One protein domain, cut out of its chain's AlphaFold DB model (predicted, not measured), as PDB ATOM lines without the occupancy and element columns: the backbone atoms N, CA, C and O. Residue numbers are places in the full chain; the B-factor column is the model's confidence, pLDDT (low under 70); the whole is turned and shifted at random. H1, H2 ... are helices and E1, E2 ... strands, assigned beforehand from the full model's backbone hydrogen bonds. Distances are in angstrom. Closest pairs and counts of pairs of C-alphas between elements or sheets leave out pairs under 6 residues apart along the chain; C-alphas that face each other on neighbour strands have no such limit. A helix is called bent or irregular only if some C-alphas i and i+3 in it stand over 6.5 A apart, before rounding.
ATOM      1  N   VAL A   2       0.608 -53.698 -37.201       60.19
ATOM      2  CA  VAL A   2      -0.200 -52.529 -37.604       60.19
ATOM      3  C   VAL A   2      -1.395 -52.913 -38.496       60.19
ATOM      4  O   VAL A   2      -2.510 -52.468 -38.225       60.19
ATOM      5  N   ASP A   3      -1.208 -53.845 -39.438       65.38
ATOM      6  CA  ASP A   3      -2.270 -54.326 -40.349       65.38
ATOM      7  C   ASP A   3      -3.453 -55.011 -39.647       65.38
ATOM      8  O   ASP A   3      -4.548 -55.079 -40.195       65.38
ATOM      9  N   ALA A   4      -3.260 -55.501 -38.418       73.19
ATOM     10  CA  ALA A   4      -4.323 -56.110 -37.617       73.19
ATOM     11  C   ALA A   4      -4.978 -55.111 -36.645       73.19
ATOM     12  O   ALA A   4      -6.138 -55.277 -36.266       73.19
ATOM     13  N   LEU A   5      -4.245 -54.074 -36.224       77.44
ATOM     14  CA  LEU A   5      -4.725 -53.090 -35.250       77.44
ATOM     15  C   LEU A   5      -5.639 -52.055 -35.904       77.44
ATOM     16  O   LEU A   5      -6.685 -51.741 -35.339       77.44
ATOM     17  N   VAL A   6      -5.291 -51.573 -37.101       80.19
ATOM     18  CA  VAL A   6      -6.078 -50.548 -37.800       80.19
ATOM     19  C   VAL A   6      -7.511 -51.023 -38.097       80.19
ATOM     20  O   VAL A   6      -8.436 -50.347 -37.648       80.19
ATOM     21  N   PRO A   7      -7.757 -52.204 -38.708       83.06
ATOM     22  CA  PRO A   7      -9.123 -52.686 -38.939       83.06
ATOM     23  C   PRO A   7      -9.913 -52.924 -37.648       83.06
ATOM     24  O   PRO A   7     -11.119 -52.691 -37.607       83.06
ATOM     25  N   ARG A   8      -9.242 -53.379 -36.580       84.88
ATOM     26  CA  ARG A   8      -9.877 -53.654 -35.285       84.88
ATOM     27  C   ARG A   8     -10.376 -52.376 -34.616       84.88
ATOM     28  O   ARG A   8     -11.521 -52.336 -34.175       84.88
ATOM     29  N   TYR A   9      -9.523 -51.355 -34.514       86.31
ATOM     30  CA  TYR A   9      -9.905 -50.081 -33.902       86.31
ATOM     31  C   TYR A   9     -10.857 -49.289 -34.793       86.31
ATOM     32  O   TYR A   9     -11.781 -48.679 -34.272       86.31
ATOM     33  N   PHE A  10     -10.695 -49.376 -36.116       85.88
ATOM     34  CA  PHE A  10     -11.651 -48.824 -37.070       85.88
ATOM     35  C   PHE A  10     -13.068 -49.361 -36.824       85.88
ATOM     36  O   PHE A  10     -13.956 -48.567 -36.538       85.88
ATOM     37  N   ARG A  11     -13.257 -50.693 -36.831       85.12
ATOM     38  CA  ARG A  11     -14.571 -51.314 -36.565       85.12
ATOM     39  C   ARG A  11     -15.142 -50.891 -35.216       85.12
ATOM     40  O   ARG A  11     -16.296 -50.500 -35.125       85.12
ATOM     41  N   LYS A  12     -14.314 -50.914 -34.168       87.69
ATOM     42  CA  LYS A  12     -14.748 -50.537 -32.819       87.69
ATOM     43  C   LYS A  12     -15.284 -49.101 -32.759       87.69
ATOM     44  O   LYS A  12     -16.289 -48.863 -32.095       87.69
ATOM     45  N   GLU A  13     -14.613 -48.151 -33.410       89.19
ATOM     46  CA  GLU A  13     -15.058 -46.754 -33.412       89.19
ATOM     47  C   GLU A  13     -16.267 -46.534 -34.328       89.19
ATOM     48  O   GLU A  13     -17.170 -45.794 -33.945       89.19
ATOM     49  N   THR A  14     -16.352 -47.204 -35.484       87.81
ATOM     50  CA  THR A  14     -17.550 -47.121 -36.339       87.81
ATOM     51  C   THR A  14     -18.782 -47.683 -35.635       87.81
ATOM     52  O   THR A  14     -19.822 -47.029 -35.651       87.81
ATOM     53  N   ASP A  15     -18.649 -48.812 -34.931       87.50
ATOM     54  CA  ASP A  15     -19.738 -49.427 -34.161       87.50
ATOM     55  C   ASP A  15     -20.201 -48.503 -33.025       87.50
ATOM     56  O   ASP A  15     -21.395 -48.282 -32.833       87.50
ATOM     57  N   LYS A  16     -19.252 -47.904 -32.291       90.44
ATOM     58  CA  LYS A  16     -19.543 -46.955 -31.205       90.44
ATOM     59  C   LYS A  16     -20.291 -45.713 -31.698       90.44
ATOM     60  O   LYS A  16     -21.104 -45.161 -30.961       90.44
ATOM     61  N   LEU A  17     -19.986 -45.259 -32.911       88.19
ATOM     62  CA  LEU A  17     -20.613 -44.098 -33.536       88.19
ATOM     63  C   LEU A  17     -21.897 -44.452 -34.305       88.19
ATOM     64  O   LEU A  17     -22.546 -43.545 -34.820       88.19
ATOM     65  N   GLY A  18     -22.268 -45.735 -34.393       85.75
ATOM     66  CA  GLY A  18     -23.426 -46.191 -35.167       85.75
ATOM     67  C   GLY A  18     -23.280 -45.970 -36.676       85.75
ATOM     68  O   GLY A  18     -24.279 -45.863 -37.382       85.75
ATOM     69  N   LEU A  19     -22.046 -45.857 -37.176       86.94
ATOM     70  CA  LEU A  19     -21.771 -45.692 -38.599       86.94
ATOM     71  C   LEU A  19     -21.763 -47.061 -39.272       86.94
ATOM     72  O   LEU A  19     -21.152 -47.994 -38.758       86.94
ATOM     73  N   ILE A  20     -22.382 -47.157 -40.449       86.25
ATOM     74  CA  ILE A  20     -22.372 -48.362 -41.287       86.25
ATOM     75  C   ILE A  20     -21.469 -48.078 -42.495       86.25
ATOM     76  O   ILE A  20     -21.927 -47.440 -43.446       86.25
ATOM     77  N   PRO A  21     -20.184 -48.481 -42.483       87.12
ATOM     78  CA  PRO A  21     -19.289 -48.260 -43.612       87.12
ATOM     79  C   PRO A  21     -19.722 -49.091 -44.821       87.12
ATOM     80  O   PRO A  21     -19.921 -50.300 -44.709       87.12
ATOM     81  N   VAL A  22     -19.820 -48.456 -45.988       87.19
ATOM     82  CA  VAL A  22     -20.156 -49.119 -47.263       87.19
ATOM     83  C   VAL A  22     -18.958 -49.233 -48.207       87.19
ATOM     84  O   VAL A  22     -19.021 -49.946 -49.207       87.19
ATOM     85  N   SER A  23     -17.838 -48.595 -47.857       86.06
ATOM     86  CA  SER A  23     -16.555 -48.717 -48.546       86.06
ATOM     87  C   SER A  23     -15.486 -49.318 -47.630       86.06
ATOM     88  O   SER A  23     -15.577 -49.274 -46.400       86.06
ATOM     89  N   GLN A  24     -14.412 -49.840 -48.225       82.81
ATOM     90  CA  GLN A  24     -13.198 -50.107 -47.454       82.81
ATOM     91  C   GLN A  24     -12.558 -48.774 -47.027       82.81
ATOM     92  O   GLN A  24     -12.512 -47.842 -47.837       82.81
ATOM     93  N   PRO A  25     -12.060 -48.657 -45.782       85.38
ATOM     94  CA  PRO A  25     -11.429 -47.431 -45.322       85.38
ATOM     95  C   PRO A  25     -10.078 -47.218 -45.997       85.38
ATOM     96  O   PRO A  25      -9.196 -48.075 -45.948       85.38
ATOM     97  N   ARG A  26      -9.887 -46.031 -46.573       85.56
ATOM     98  CA  ARG A  26      -8.573 -45.554 -46.998       85.56
ATOM     99  C   ARG A  26      -7.866 -44.946 -45.801       85.56
ATOM    100  O   ARG A  26      -8.296 -43.922 -45.272       85.56
ATOM    101  N   VAL A  27      -6.793 -45.594 -45.370       85.56
ATOM    102  CA  VAL A  27      -5.987 -45.140 -44.239       85.56
ATOM    103  C   VAL A  27      -4.956 -44.130 -44.732       85.56
ATOM    104  O   VAL A  27      -4.174 -44.415 -45.634       85.56
ATOM    105  N   THR A  28      -4.958 -42.953 -44.125       83.12
ATOM    106  CA  THR A  28      -4.026 -41.847 -44.366       83.12
ATOM    107  C   THR A  28      -3.379 -41.431 -43.045       83.12
ATOM    108  O   THR A  28      -3.920 -41.724 -41.978       83.12
ATOM    109  N   ASP A  29      -2.247 -40.726 -43.089       80.19
ATOM    110  CA  ASP A  29      -1.565 -40.200 -41.894       80.19
ATOM    111  C   ASP A  29      -1.255 -41.272 -40.828       80.19
ATOM    112  O   ASP A  29      -1.512 -41.085 -39.636       80.19
ATOM    113  N   LEU A  30      -0.721 -42.420 -41.257       83.12
ATOM    114  CA  LEU A  30      -0.313 -43.506 -40.365       83.12
ATOM    115  C   LEU A  30       0.996 -43.147 -39.640       83.12
ATOM    116  O   LEU A  30       2.062 -43.133 -40.249       83.12
ATOM    117  N   HIS A  31       0.911 -42.901 -38.334       81.62
ATOM    118  CA  HIS A  31       2.051 -42.602 -37.468       81.62
ATOM    119  C   HIS A  31       2.303 -43.777 -36.524       81.62
ATOM    120  O   HIS A  31       1.460 -44.115 -35.686       81.62
ATOM    121  N   VAL A  32       3.470 -44.404 -36.685       82.19
ATOM    122  CA  VAL A  32       3.920 -45.557 -35.902       82.19
ATOM    123  C   VAL A  32       5.327 -45.255 -35.393       82.19
ATOM    124  O   VAL A  32       6.290 -45.349 -36.151       82.19
ATOM    125  N   HIS A  33       5.442 -44.902 -34.114       82.25
ATOM    126  CA  HIS A  33       6.723 -44.727 -33.430       82.25
ATOM    127  C   HIS A  33       6.792 -45.645 -32.212       82.25
ATOM    128  O   HIS A  33       5.795 -45.883 -31.528       82.25
ATOM    129  N   GLU A  34       7.971 -46.209 -31.966       78.44
ATOM    130  CA  GLU A  34       8.196 -47.125 -30.852       78.44
ATOM    131  C   GLU A  34       8.029 -46.384 -29.516       78.44
ATOM    132  O   GLU A  34       8.630 -45.338 -29.297       78.44
ATOM    133  N   GLY A  35       7.166 -46.905 -28.638       82.94
ATOM    134  CA  GLY A  35       6.815 -46.257 -27.368       82.94
ATOM    135  C   GLY A  35       5.707 -45.198 -27.452       82.94
ATOM    136  O   GLY A  35       5.258 -44.729 -26.407       82.94
ATOM    137  N   GLU A  36       5.208 -44.862 -28.648       85.81
ATOM    138  CA  GLU A  36       4.115 -43.900 -28.836       85.81
ATOM    139  C   GLU A  36       2.783 -44.570 -29.233       85.81
ATOM    140  O   GLU A  36       2.768 -45.662 -29.813       85.81
ATOM    141  N   PRO A  37       1.626 -43.934 -28.956       82.62
ATOM    142  CA  PRO A  37       0.337 -44.415 -29.442       82.62
ATOM    143  C   PRO A  37       0.249 -44.399 -30.972       82.62
ATOM    144  O   PRO A  37       0.533 -43.387 -31.611       82.62
ATOM    145  N   LEU A  38      -0.258 -45.491 -31.550       83.94
ATOM    146  CA  LEU A  38      -0.628 -45.570 -32.963       83.94
ATOM    147  C   LEU A  38      -1.681 -44.503 -33.299       83.94
ATOM    148  O   LEU A  38      -2.754 -44.481 -32.692       83.94
ATOM    149  N   ARG A  39      -1.413 -43.665 -34.306       85.69
ATOM    150  CA  ARG A  39      -2.388 -42.704 -34.843       85.69
ATOM    151  C   ARG A  39      -2.569 -42.931 -36.334       85.69
ATOM    152  O   ARG A  39      -1.597 -43.117 -37.058       85.69
ATOM    153  N   PHE A  40      -3.811 -42.911 -36.790       87.88
ATOM    154  CA  PHE A  40      -4.149 -42.975 -38.205       87.88
ATOM    155  C   PHE A  40      -5.441 -42.201 -38.458       87.88
ATOM    156  O   PHE A  40      -6.267 -42.051 -37.555       87.88
ATOM    157  N   LYS A  41      -5.625 -41.727 -39.688       88.31
ATOM    158  CA  LYS A  41      -6.910 -41.235 -40.189       88.31
ATOM    159  C   LYS A  41      -7.465 -42.247 -41.179       88.31
ATOM    160  O   LYS A  41      -6.709 -42.836 -41.943       88.31
ATOM    161  N   ALA A  42      -8.774 -42.448 -41.173       87.81
ATOM    162  CA  ALA A  42      -9.451 -43.304 -42.138       87.81
ATOM    163  C   ALA A  42     -10.545 -42.500 -42.840       87.81
ATOM    164  O   ALA A  42     -11.391 -41.912 -42.172       87.81
ATOM    165  N   SER A  43     -10.522 -42.492 -44.171       88.88
ATOM    166  CA  SER A  43     -11.591 -41.950 -45.008       88.88
ATOM    167  C   SER A  43     -12.400 -43.102 -45.590       88.88
ATOM    168  O   SER A  43     -11.831 -44.034 -46.161       88.88
ATOM    169  N   PHE A  44     -13.715 -43.058 -45.433       90.56
ATOM    170  CA  PHE A  44     -14.638 -44.099 -45.871       90.56
ATOM    171  C   PHE A  44     -16.015 -43.495 -46.101       90.56
ATOM    172  O   PHE A  44     -16.341 -42.445 -45.551       90.56
TER     173      PHE A  44
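AT A GLANCE: This is residues 2 to 44 of the 358 residues of the protein "PPIase" of Acidobacteriales bacterium 13_1_40CM_3_55_5 (UniProt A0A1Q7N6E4). A hairpin of two strands, E1 and E2, makes a narrow sheet, and the single helix H1 lies loosely over one of its faces with its residues 2 to 10, while residues 12 to 18, of which 12 to 16 belong to H1, stick out. The link of residues 17 to 25 leads from the helix back to E1 at one end of the long axis, and the turn of residues 32 to 38 makes the other end. The printed part has 43 residues with one named helix and two named strands, in the order H1, E1, E2; the sheet's order is E1 - E2, antiparallel, and the class is mixed, helices and strands. The whole is only just compact, close to loose, with a radius of gyration of the C-alphas of 10.9 A, and it is elongated, spanning 32 by 18 by 15 A.

HOW THE PARTS SIT: Begin with the strands E1, residues 26 to 31, and E2, residues 39 to 43, which are antiparallel neighbours with 163 degrees between their directions and form a hairpin. Look at N 28 and O 41, 2.8 A apart, and at N 43 and O 26, 2.9 A apart; both pairs are within hydrogen-bond range. C-alphas 27 and 42 face each other at 4.4 A. From the sheet, move to H1, residues 2 to 16: its closest C-alphas to E2 are those of Phe 10 and Ala 42, 7.8 A apart, and 2 pairs of C-alphas are within 8 A. H1 and E1 are near each other, with 5 pairs of C-alphas within 10 A. In the backbone of H1, 9 of 11 O i to N i+4 pairs are within hydrogen-bond range.

IN THESE COORDINATES: Find C-alpha 26 at (-8.573, -45.554, -46.998); from there E1 runs 14.6 A to C-alpha 31. E2 runs 13.7 A from C-alpha 39 to C-alpha 43 at (-11.591, -41.950, -45.008). H1 begins at C-alpha 2, at (-0.200, -52.529, -37.604), and runs 21.1 A to C-alpha 16. It is neither bent nor irregular, but only just: C-alphas 4 and 7 are 6.0 A apart.

THE WHOLE: Look for the two C-alphas farthest apart at Val 22 and Gly 35, 33.6 A from each other. The printed part runs from residue 2 to residue 44 and has no cut. Both links are short: 9 residues lie between H1 and E1, and 7 between E1 and E2. Residues 12 to 18, of which 12 to 16 belong to H1, stand free. The mean pLDDT of the printed part is 83.9, and residues 2 to 3 are under 70, where the model's confidence is low.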